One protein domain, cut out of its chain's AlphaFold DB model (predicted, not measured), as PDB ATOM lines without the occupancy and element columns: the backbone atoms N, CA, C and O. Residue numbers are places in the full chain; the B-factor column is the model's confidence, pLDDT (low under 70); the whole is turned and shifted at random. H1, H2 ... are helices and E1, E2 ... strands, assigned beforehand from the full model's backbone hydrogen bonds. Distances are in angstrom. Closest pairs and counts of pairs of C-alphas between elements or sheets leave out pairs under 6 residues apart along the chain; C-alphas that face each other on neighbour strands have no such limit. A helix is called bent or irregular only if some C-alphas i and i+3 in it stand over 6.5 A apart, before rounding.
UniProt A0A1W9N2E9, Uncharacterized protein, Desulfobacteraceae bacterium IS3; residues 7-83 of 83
ATOM      1  N   GLU A   7      45.600   7.138  14.650       48.22
ATOM      2  CA  GLU A   7      44.885   6.734  15.864       48.22
ATOM      3  C   GLU A   7      44.339   5.298  15.800       48.22
ATOM      4  O   GLU A   7      44.238   4.628  16.825       48.22
ATOM      5  N   SER A   8      44.009   4.792  14.604       51.38
ATOM      6  CA  SER A   8      43.482   3.430  14.442       51.38
ATOM      7  C   SER A   8      44.559   2.357  14.595       51.38
ATOM      8  O   SER A   8      44.238   1.255  15.035       51.38
ATOM      9  N   ALA A   9      45.802   2.641  14.199       48.12
ATOM     10  CA  ALA A   9      46.908   1.699  14.339       48.12
ATOM     11  C   ALA A   9      47.434   1.701  15.783       48.12
ATOM     12  O   ALA A   9      47.671   0.634  16.351       48.12
ATOM     13  N   ASP A  10      47.505   2.882  16.405       46.31
ATOM     14  CA  ASP A  10      47.909   3.017  17.806       46.31
ATOM     15  C   ASP A  10      46.898   2.386  18.769       46.31
ATOM     16  O   ASP A  10      47.308   1.766  19.742       46.31
ATOM     17  N   ALA A  11      45.589   2.438  18.497       50.09
ATOM     18  CA  ALA A  11      44.590   1.793  19.356       50.09
ATOM     19  C   ALA A  11      44.697   0.252  19.376       50.09
ATOM     20  O   ALA A  11      44.424  -0.373  20.404       50.09
ATOM     21  N   VAL A  12      45.104  -0.369  18.263       50.00
ATOM     22  CA  VAL A  12      45.313  -1.827  18.181       50.00
ATOM     23  C   VAL A  12      46.556  -2.228  18.982       50.00
ATOM     24  O   VAL A  12      46.501  -3.182  19.760       50.00
ATOM     25  N   ILE A  13      47.638  -1.453  18.852       48.69
ATOM     26  CA  ILE A  13      48.929  -1.702  19.513       48.69
ATOM     27  C   ILE A  13      48.872  -1.355  21.014       48.69
ATOM     28  O   ILE A  13      49.398  -2.100  21.835       48.69
ATOM     29  N   ALA A  14      48.184  -0.279  21.404       45.69
ATOM     30  CA  ALA A  14      48.110   0.198  22.789       45.69
ATOM     31  C   ALA A  14      47.203  -0.647  23.700       45.69
ATOM     32  O   ALA A  14      47.270  -0.513  24.922       45.69
ATOM     33  N   ARG A  15      46.346  -1.505  23.133       52.53
ATOM     34  CA  ARG A  15      45.377  -2.316  23.893       52.53
ATOM     35  C   ARG A  15      45.663  -3.819  23.883       52.53
ATOM     36  O   ARG A  15      44.847  -4.566  24.412       52.53
ATOM     37  N   ASP A  16      46.773  -4.248  23.274       58.41
ATOM     38  CA  ASP A  16      47.074  -5.665  22.993       58.41
ATOM     39  C   ASP A  16      45.907  -6.353  22.251       58.41
ATOM     40  O   ASP A  16      45.461  -7.457  22.577       58.41
ATOM     41  N   SER A  17      45.330  -5.639  21.274       62.94
ATOM     42  CA  SER A  17      44.177  -6.137  20.525       62.94
ATOM     43  C   SER A  17      44.636  -7.243  19.585       62.94
ATOM     44  O   SER A  17      45.261  -6.983  18.560       62.94
ATOM     45  N   LYS A  18      44.305  -8.489  19.923       69.50
ATOM     46  CA  LYS A  18      44.730  -9.659  19.142       69.50
ATOM     47  C   LYS A  18      43.931  -9.876  17.859       69.50
ATOM     48  O   LYS A  18      44.388 -10.631  17.010       69.50
ATOM     49  N   VAL A  19      42.763  -9.236  17.725       77.56
ATOM     50  CA  VAL A  19      41.839  -9.414  16.594       77.56
ATOM     51  C   VAL A  19      41.304  -8.075  16.102       77.56
ATOM     52  O   VAL A  19      40.794  -7.279  16.889       77.56
ATOM     53  N   PHE A  20      41.347  -7.865  14.789       81.62
ATOM     54  CA  PHE A  20      40.781  -6.719  14.093       81.62
ATOM     55  C   PHE A  20      39.631  -7.156  13.176       81.62
ATOM     56  O   PHE A  20      39.838  -7.887  12.210       81.62
ATOM     57  N   VAL A  21      38.410  -6.701  13.456       81.69
ATOM     58  CA  VAL A  21      37.220  -7.034  12.655       81.69
ATOM     59  C   VAL A  21      36.759  -5.788  11.908       81.69
ATOM     60  O   VAL A  21      36.526  -4.753  12.528       81.69
ATOM     61  N   ALA A  22      36.621  -5.875  10.585       81.38
ATOM     62  CA  ALA A  22      36.181  -4.757   9.753       81.38
ATOM     63  C   ALA A  22      35.289  -5.217   8.591       81.38
ATOM     64  O   ALA A  22      35.385  -6.353   8.133       81.38
ATOM     65  N   ASP A  23      34.440  -4.314   8.085       76.94
ATOM     66  CA  ASP A  23      33.563  -4.597   6.938       76.94
ATOM     67  C   ASP A  23      34.385  -4.925   5.685       76.94
ATOM     68  O   ASP A  23      34.243  -5.989   5.093       76.94
ATOM     69  N   LYS A  24      35.323  -4.044   5.331       80.31
ATOM     70  CA  LYS A  24      36.219  -4.213   4.187       80.31
ATOM     71  C   LYS A  24      37.649  -3.879   4.588       80.31
ATOM     72  O   LYS A  24      37.900  -2.816   5.156       80.31
ATOM     73  N   LEU A  25      38.586  -4.757   4.249       80.19
ATOM     74  CA  LEU A  25      40.012  -4.556   4.478       80.19
ATOM     75  C   LEU A  25      40.737  -4.450   3.137       80.19
ATOM     76  O   LEU A  25      40.731  -5.377   2.330       80.19
ATOM     77  N   SER A  26      41.402  -3.320   2.908       81.25
ATOM     78  CA  SER A  26      42.318  -3.158   1.777       81.25
ATOM     79  C   SER A  26      43.529  -4.086   1.919       81.25
ATOM     80  O   SER A  26      43.953  -4.385   3.037       81.25
ATOM     81  N   ASP A  27      44.144  -4.481   0.804       81.31
ATOM     82  CA  ASP A  27      45.324  -5.360   0.806       81.31
ATOM     83  C   ASP A  27      46.489  -4.784   1.621       81.31
ATOM     84  O   ASP A  27      47.182  -5.511   2.332       81.31
ATOM     85  N   THR A  28      46.649  -3.457   1.609       83.12
ATOM     86  CA  THR A  28      47.628  -2.749   2.445       83.12
ATOM     87  C   THR A  28      47.369  -2.958   3.939       83.12
ATOM     88  O   THR A  28      48.307  -3.238   4.681       83.12
ATOM     89  N   ASN A  29      46.108  -2.899   4.384       78.31
ATOM     90  CA  ASN A  29      45.753  -3.119   5.789       78.31
ATOM     91  C   ASN A  29      45.982  -4.582   6.181       78.31
ATOM     92  O   ASN A  29      46.526  -4.849   7.248       78.31
ATOM     93  N   LYS A  30      45.628  -5.531   5.304       82.69
ATOM     94  CA  LYS A  30      45.883  -6.967   5.516       82.69
ATOM     95  C   LYS A  30      47.382  -7.235   5.686       82.69
ATOM     96  O   LYS A  30      47.777  -7.936   6.613       82.69
ATOM     97  N   ALA A  31      48.223  -6.638   4.839       84.56
ATOM     98  CA  ALA A  31      49.677  -6.768   4.926       84.56
ATOM     99  C   ALA A  31      50.248  -6.163   6.220       84.56
ATOM    100  O   ALA A  31      51.096  -6.781   6.864       84.56
ATOM    101  N   GLN A  32      49.753  -4.993   6.635       79.88
ATOM    102  CA  GLN A  32      50.155  -4.360   7.893       79.88
ATOM    103  C   GLN A  32      49.755  -5.200   9.112       79.88
ATOM    104  O   GLN A  32      50.600  -5.456   9.963       79.88
ATOM    105  N   LEU A  33      48.514  -5.692   9.174       81.88
ATOM    106  CA  LEU A  33      48.023  -6.533  10.275       81.88
ATOM    107  C   LEU A  33      48.799  -7.856  10.367       81.88
ATOM    108  O   LEU A  33      49.225  -8.240  11.454       81.88
ATOM    109  N   ASN A  34      49.095  -8.487   9.224       80.06
ATOM    110  CA  ASN A  34      49.955  -9.671   9.171       80.06
ATOM    111  C   ASN A  34      51.368  -9.371   9.709       80.06
ATOM    112  O   ASN A  34      51.917 -10.160  10.476       80.06
ATOM    113  N   SER A  35      51.956  -8.226   9.342       80.00
ATOM    114  CA  SER A  35      53.274  -7.809   9.843       80.00
ATOM    115  C   SER A  35      53.267  -7.515  11.345       80.00
ATOM    116  O   SER A  35      54.281  -7.717  12.010       80.00
ATOM    117  N   LEU A  36      52.137  -7.042  11.875       79.56
ATOM    118  CA  LEU A  36      51.927  -6.769  13.296       79.56
ATOM    119  C   LEU A  36      51.535  -8.024  14.094       79.56
ATOM    120  O   LEU A  36      51.389  -7.934  15.310       79.56
ATOM    121  N   LYS A  37      51.391  -9.189  13.439       77.81
ATOM    122  CA  LYS A  37      50.876 -10.439  14.034       77.81
ATOM    123  C   LYS A  37      49.509 -10.261  14.709       77.81
ATOM    124  O   LYS A  37      49.230 -10.883  15.732       77.81
ATOM    125  N   VAL A  38      48.676  -9.397  14.135       81.62
ATOM    126  CA  VAL A  38      47.302  -9.161  14.580       81.62
ATOM    127  C   VAL A  38      46.372  -9.952  13.673       81.62
ATOM    128  O   VAL A  38      46.413  -9.811  12.448       81.62
ATOM    129  N   GLU A  39      45.516 -10.772  14.276       83.94
ATOM    130  CA  GLU A  39      44.513 -11.526  13.538       83.94
ATOM    131  C   GLU A  39      43.476 -10.570  12.950       83.94
ATOM    132  O   GLU A  39      43.133  -9.558  13.560       83.94
ATOM    133  N   TRP A  40      42.946 -10.869  11.767       83.12
ATOM    134  CA  TRP A  40      41.972  -9.992  11.125       83.12
ATOM    135  C   TRP A  40      40.853 -10.754  10.440       83.12
ATOM    136  O   TRP A  40      41.057 -11.839   9.892       83.12
ATOM    137  N   VAL A  41      39.670 -10.144  10.449       83.62
ATOM    138  CA  VAL A  41      38.441 -10.696   9.884       83.62
ATOM    139  C   VAL A  41      37.744  -9.628   9.053       83.62
ATOM    140  O   VAL A  41      37.480  -8.522   9.523       83.62
ATOM    141  N   GLU A  42      37.469  -9.972   7.799       83.44
ATOM    142  CA  GLU A  42      36.760  -9.129   6.837       83.44
ATOM    143  C   GLU A  42      35.327  -9.638   6.697       83.44
ATOM    144  O   GLU A  42      35.140 -10.782   6.300       83.44
ATOM    145  N   LEU A  43      34.323  -8.825   7.018       77.31
ATOM    146  CA  LEU A  43      32.921  -9.265   7.023       77.31
ATOM    147  C   LEU A  43      32.307  -9.298   5.617       77.31
ATOM    148  O   LEU A  43      31.490 -10.166   5.321       77.31
ATOM    149  N   ARG A  44      32.726  -8.397   4.725       70.69
ATOM    150  CA  ARG A  44      32.212  -8.273   3.353       70.69
ATOM    151  C   ARG A  44      32.946  -9.187   2.378       70.69
ATOM    152  O   ARG A  44      33.413  -8.760   1.322       70.69
ATOM    153  N   ASN A  45      33.082 -10.446   2.767       69.50
ATOM    154  CA  ASN A  45      33.744 -11.488   2.001       69.50
ATOM    155  C   ASN A  45      32.985 -12.803   2.219       69.50
ATOM    156  O   ASN A  45      32.647 -13.133   3.355       69.50
ATOM    157  N   GLU A  46      32.748 -13.577   1.158       65.50
ATOM    158  CA  GLU A  46      32.040 -14.870   1.220       65.50
ATOM    159  C   GLU A  46      32.704 -15.862   2.195       65.50
ATOM    160  O   GLU A  46      32.068 -16.780   2.715       65.50
ATOM    161  N   ILE A  47      33.998 -15.669   2.467       66.56
ATOM    162  CA  ILE A  47      34.823 -16.508   3.343       66.56
ATOM    163  C   ILE A  47      35.156 -15.782   4.665       66.56
ATOM    164  O   ILE A  47      35.790 -16.346   5.554       66.56
ATOM    165  N   GLY A  48      34.685 -14.547   4.839       67.62
ATOM    166  CA  GLY A  48      34.990 -13.677   5.971       67.62
ATOM    167  C   GLY A  48      34.790 -14.323   7.338       67.62
ATOM    168  O   GLY A  48      35.703 -14.365   8.163       67.62
ATOM    169  N   TYR A  49      33.621 -14.929   7.542       68.56
ATOM    170  CA  TYR A  49      33.283 -15.627   8.783       68.56
ATOM    171  C   TYR A  49      34.110 -16.905   9.010       68.56
ATOM    172  O   TYR A  49      34.286 -17.314  10.154       68.56
ATOM    173  N   LYS A  50      34.656 -17.535   7.957       73.00
ATOM    174  CA  LYS A  50      35.539 -18.704   8.117       73.00
ATOM    175  C   LYS A  50      36.862 -18.292   8.740       73.00
ATOM    176  O   LYS A  50      37.356 -18.982   9.616       73.00
ATOM    177  N   ARG A  51      37.374 -17.114   8.374       76.88
ATOM    178  CA  ARG A  51      38.589 -16.575   8.987       76.88
ATOM    179  C   ARG A  51      38.401 -16.295  10.475       76.88
ATOM    180  O   ARG A  51      39.332 -16.479  11.243       76.88
ATOM    181  N   PHE A  52      37.192 -15.926  10.906       80.25
ATOM    182  CA  PHE A  52      36.878 -15.791  12.332       80.25
ATOM    183  C   PHE A  52      37.060 -17.110  13.098       80.25
ATOM    184  O   PHE A  52      37.517 -17.078  14.236       80.25
ATOM    185  N   LYS A  53      36.784 -18.264  12.474       79.56
ATOM    186  CA  LYS A  53      37.109 -19.570  13.061       79.56
ATOM    187  C   LYS A  53      38.619 -19.718  13.273       79.56
ATOM    188  O   LYS A  53      39.029 -20.017  14.391       79.56
ATOM    189  N   ASP A  54      39.419 -19.442  12.242       81.62
ATOM    190  CA  ASP A  54      40.885 -19.541  12.315       81.62
ATOM    191  C   ASP A  54      41.442 -18.664  13.451       81.62
ATOM    192  O   ASP A  54      42.307 -19.087  14.218       81.62
ATOM    193  N   VAL A  55      40.882 -17.460  13.623       82.88
ATOM    194  CA  VAL A  55      41.228 -16.563  14.734       82.88
ATOM    195  C   VAL A  55      40.929 -17.205  16.092       82.88
ATOM    196  O   VAL A  55      41.760 -17.147  17.000       82.88
ATOM    197  N   LEU A  56      39.755 -17.820  16.267       80.81
ATOM    198  CA  LEU A  56      39.381 -18.484  17.521       80.81
ATOM    199  C   LEU A  56      40.282 -19.694  17.813       80.81
ATOM    200  O   LEU A  56      40.673 -19.887  18.968       80.81
ATOM    201  N   GLU A  57      40.657 -20.464  16.789       82.69
ATOM    202  CA  GLU A  57      41.635 -21.556  16.893       82.69
ATOM    203  C   GLU A  57      43.010 -21.039  17.331       82.69
ATOM    204  O   GLU A  57      43.582 -21.547  18.300       82.69
ATOM    205  N   ASN A  58      43.502 -19.975  16.692       80.69
ATOM    206  CA  ASN A  58      44.784 -19.346  17.015       80.69
ATOM    207  C   ASN A  58      44.812 -18.773  18.438       80.69
ATOM    208  O   ASN A  58      45.824 -18.872  19.138       80.69
ATOM    209  N   LEU A  59      43.689 -18.225  18.906       76.88
ATOM    210  CA  LEU A  59      43.534 -17.731  20.274       76.88
ATOM    211  C   LEU A  59      43.253 -18.835  21.302       76.88
ATOM    212  O   LEU A  59      43.169 -18.534  22.494       76.88
ATOM    213  N   LYS A  60      43.132 -20.098  20.869       78.31
ATOM    214  CA  LYS A  60      42.749 -21.249  21.702       78.31
ATOM    215  C   LYS A  60      41.429 -21.031  22.447       78.31
ATOM    216  O   LYS A  60      41.257 -21.496  23.575       78.31
ATOM    217  N   ILE A  61      40.495 -20.318  21.823       79.06
ATOM    218  CA  ILE A  61      39.169 -20.072  22.379       79.06
ATOM    219  C   ILE A  61      38.267 -21.256  22.004       79.06
ATOM    220  O   ILE A  61      38.159 -21.594  20.817       79.06
ATOM    221  N   PRO A  62      37.598 -21.898  22.983       77.88
ATOM    222  CA  PRO A  62      36.633 -22.948  22.700       77.88
ATOM    223  C   PRO A  62      35.512 -22.388  21.830       77.88
ATOM    224  O   PRO A  62      34.787 -21.480  22.233       77.88
ATOM    225  N   HIS A  63      35.363 -22.943  20.639       78.69
ATOM    226  CA  HIS A  63      34.316 -22.576  19.703       78.69
ATOM    227  C   HIS A  63      33.679 -23.848  19.155       78.69
ATOM    228  O   HIS A  63      34.247 -24.939  19.230       78.69
ATOM    229  N   ARG A  64      32.456 -23.718  18.646       75.50
ATOM    230  CA  ARG A  64      31.798 -24.795  17.913       75.50
ATOM    231  C   ARG A  64      31.856 -24.457  16.443       75.50
ATOM    232  O   ARG A  64      31.542 -23.331  16.059       75.50
ATOM    233  N   ASP A  65      32.234 -25.441  15.644       69.00
ATOM    234  CA  ASP A  65      32.143 -25.334  14.202       69.00
ATOM    235  C   ASP A  65      30.712 -24.994  13.789       69.00
ATOM    236  O   ASP A  65      29.749 -25.680  14.146       69.00
ATOM    237  N   PHE A  66      30.576 -23.911  13.032       70.94
ATOM    238  CA  PHE A  66      29.303 -23.537  12.448       70.94
ATOM    239  C   PHE A  66      29.185 -24.183  11.067       70.94
ATOM    240  O   PHE A  66      29.603 -23.626  10.054       70.94
ATOM    241  N   SER A  67      28.613 -25.385  11.025       62.09
ATOM    242  CA  SER A  67      28.231 -26.051   9.781       62.09
ATOM    243  C   SER A  67      26.758 -25.752   9.477       62.09
ATOM    244  O   SER A  67      25.860 -26.478   9.906       62.09
ATOM    245  N   GLY A  68      26.487 -24.645   8.790       68.50
ATOM    246  CA  GLY A  68      25.130 -24.259   8.409       68.50
ATOM    247  C   GLY A  68      25.096 -23.058   7.469       68.50
ATOM    248  O   GLY A  68      26.113 -22.406   7.247       68.50
ATOM    249  N   ASN A  69      23.918 -22.763   6.922       71.50
ATOM    250  CA  ASN A  69      23.685 -21.514   6.205       71.50
ATOM    251  C   ASN A  69      23.535 -20.384   7.240       71.50
ATOM    252  O   ASN A  69      22.629 -20.429   8.076       71.50
ATOM    253  N   LEU A  70      24.472 -19.432   7.224       72.38
ATOM    254  CA  LEU A  70      24.502 -18.324   8.175       72.38
ATOM    255  C   LEU A  70      23.275 -17.425   7.987       72.38
ATOM    256  O   LEU A  70      22.597 -17.148   8.971       72.38
ATOM    257  N   ASP A  71      22.921 -17.077   6.748       71.81
ATOM    258  CA  ASP A  71      21.760 -16.240   6.420       71.81
ATOM    259  C   ASP A  71      20.458 -16.787   7.011       71.81
ATOM    260  O   ASP A  71      19.686 -16.049   7.610       71.81
ATOM    261  N   SER A  72      20.243 -18.103   6.943       78.00
ATOM    262  CA  SER A  72      19.026 -18.732   7.487       78.00
ATOM    263  C   SER A  72      18.986 -18.800   9.020       78.00
ATOM    264  O   SER A  72      17.939 -19.079   9.603       78.00
ATOM    265  N   ARG A  73      20.128 -18.622   9.693       76.56
ATOM    266  CA  ARG A  73      20.249 -18.719  11.156       76.56
ATOM    267  C   ARG A  73      20.505 -17.380  11.839       76.56
ATOM    268  O   ARG A  73      20.302 -17.318  13.049       76.56
ATOM    269  N   ILE A  74      20.906 -16.341  11.102       81.25
ATOM    270  CA  ILE A  74      21.193 -15.004  11.637       81.25
ATOM    271  C   ILE A  74      20.012 -14.473  12.449       81.25
ATOM    272  O   ILE A  74      20.225 -14.064  13.586       81.25
ATOM    273  N   ASP A  75      18.782 -14.546  11.932       83.12
ATOM    274  CA  ASP A  75      17.594 -14.055  12.647       83.12
ATOM    275  C   ASP A  75      17.398 -14.733  14.009       83.12
ATOM    276  O   ASP A  75      17.161 -14.069  15.020       83.12
ATOM    277  N   ASN A  76      17.564 -16.059  14.064       82.19
ATOM    278  CA  ASN A  76      17.434 -16.819  15.310       82.19
ATOM    279  C   ASN A  76      18.548 -16.464  16.306       82.19
ATOM    280  O   ASN A  76      18.277 -16.289  17.492       82.19
ATOM    281  N   ILE A  77      19.787 -16.323  15.824       81.62
ATOM    282  CA  ILE A  77      20.946 -15.959  16.650       81.62
ATOM    283  C   ILE A  77      20.779 -14.543  17.215       81.62
ATOM    284  O   ILE A  77      20.964 -14.331  18.411       81.62
ATOM    285  N   LEU A  78      20.395 -13.576  16.377       81.44
ATOM    286  CA  LEU A  78      20.158 -12.195  16.801       81.44
ATOM    287  C   LEU A  78      19.026 -12.114  17.825       81.44
ATOM    288  O   LEU A  78      19.159 -11.394  18.809       81.44
ATOM    289  N   THR A  79      17.953 -12.884  17.635       86.25
ATOM    290  CA  THR A  79      16.829 -12.938  18.582       86.25
ATOM    291  C   THR A  79      17.247 -13.485  19.951       86.25
ATOM    292  O   THR A  79      16.722 -13.047  20.972       86.25
ATOM    293  N   GLU A  80      18.176 -14.439  19.996       84.44
ATOM    294  CA  GLU A  80      18.688 -14.997  21.252       84.44
ATOM    295  C   GLU A  80      19.654 -14.036  21.969       84.44
ATOM    296  O   GLU A  80      19.628 -13.961  23.193       84.44
ATOM    297  N   ILE A  81      20.464 -13.271  21.223       81.19
ATOM    298  CA  ILE A  81      21.444 -12.314  21.773       81.19
ATOM    299  C   ILE A  81      20.796 -10.995  22.221       81.19
ATOM    300  O   ILE A  81      21.243 -10.398  23.195       81.19
ATOM    301  N   LEU A  82      19.787 -10.509  21.491       78.31
ATOM    302  CA  LEU A  82      19.107  -9.232  21.759       78.31
ATOM    303  C   LEU A  82      17.951  -9.355  22.767       78.31
ATOM    304  O   LEU A  82      17.202  -8.394  22.955       78.31
ATOM    305  N   LYS A  83      17.787 -10.533  23.374       57.75
ATOM    306  CA  LYS A  83      16.842 -10.790  24.463       57.75
ATOM    307  C   LYS A  83      17.372 -10.274  25.794       57.75
ATOM    308  O   LYS A  83      16.537  -9.740  26.556       57.75
TER     309      LYS A  83
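What this domain is: This is residues 7 to 83 of the 83 residues of an uncharacterized protein of Desulfobacteraceae bacterium IS3 (UniProt A0A1W9N2E9). A short two-stranded sheet, E1 beside E2, stands in the middle of a loose, elongated domain; H3 packs along E2, H2 packs by a few residues near the other end of E2, and H1 lies off beyond E1. A long link leads away from H3 to H4, and residues 71 to 83, of which 71 to 81 belong to H4, stick out free of the body. The printed part has 77 residues, with four named helices and two named strands in the order H1, E1, H2, E2, H3, H4; the strands are parallel neighbours, and the class is mostly helix. The whole is only just loose, close to compact, with a radius of gyration of the C-alphas of 14.2 A, and it spans 36 by 24 by 23 A.

Where its parts are: The sheet is made of E1, residues 19 to 22, and E2, residues 39 to 42. C-alpha 19 is at (41.839, -9.414, 16.594). H3, residues 48 to 58, is 15.8 A from first to last C-alpha. H2, residues 27 to 35, is 12.3 A long by the same measure, and H1 holds residues 7 to 14, with C-alpha 7 at (44.885, 6.734, 15.864). H4, residues 70 to 81, is 15.2 A long and ends at C-alpha 81, (21.444, -12.314, 21.773). H4 is irregular: C-alphas 72 and 75 are 7.1 A apart, against about 5 A in a regular helix.

How they stand to each other: E1 and E2 are parallel, with 16 degrees between their directions. The C-alphas of residues 20 and 40 face each other at 4.6 A. N 20 and O 39 are 2.8 A apart and N 41 and O 20 are 2.9 A apart, both within hydrogen-bond range. E1, H2 and E2 form a strand-helix-strand unit, two parallel neighbour strands with a helix between them along the chain, and its crossover is right-handed. E2 and H3 have 11 pairs of C-alphas within 8 A, the closest those of Glu 42 and Gly 48 at 5.0 A. H2 and E2 have 3 such pairs, the closest those of Leu 33 and Glu 39 at 6.9 A. H1 and E1 have 1, the C-alphas of Val 12 and Phe 20 at 7.8 A. H1, H2, H3 and H4 each touch no helix, and H4 is apart from E1 and E2 too. In H2 every O i to N i+4 pair is within hydrogen-bond range; in H1 it is 3 of 4, in H3 6 of 7 and in H4 6 of 8.

The domain as a whole: The C-alphas farthest apart, those of Ser 35 and Lys 83, are 39.4 A apart. The printed part has no cut and ends at residue 83, the chain's last. The link from H3 to H4, 11 residues, is long; the other four links are tight. The mean pLDDT of the printed part is 73.9, and that of H1 is 49; residues 7 to 18, 45 to 49, 65, 67 to 68 and 83 are under 70.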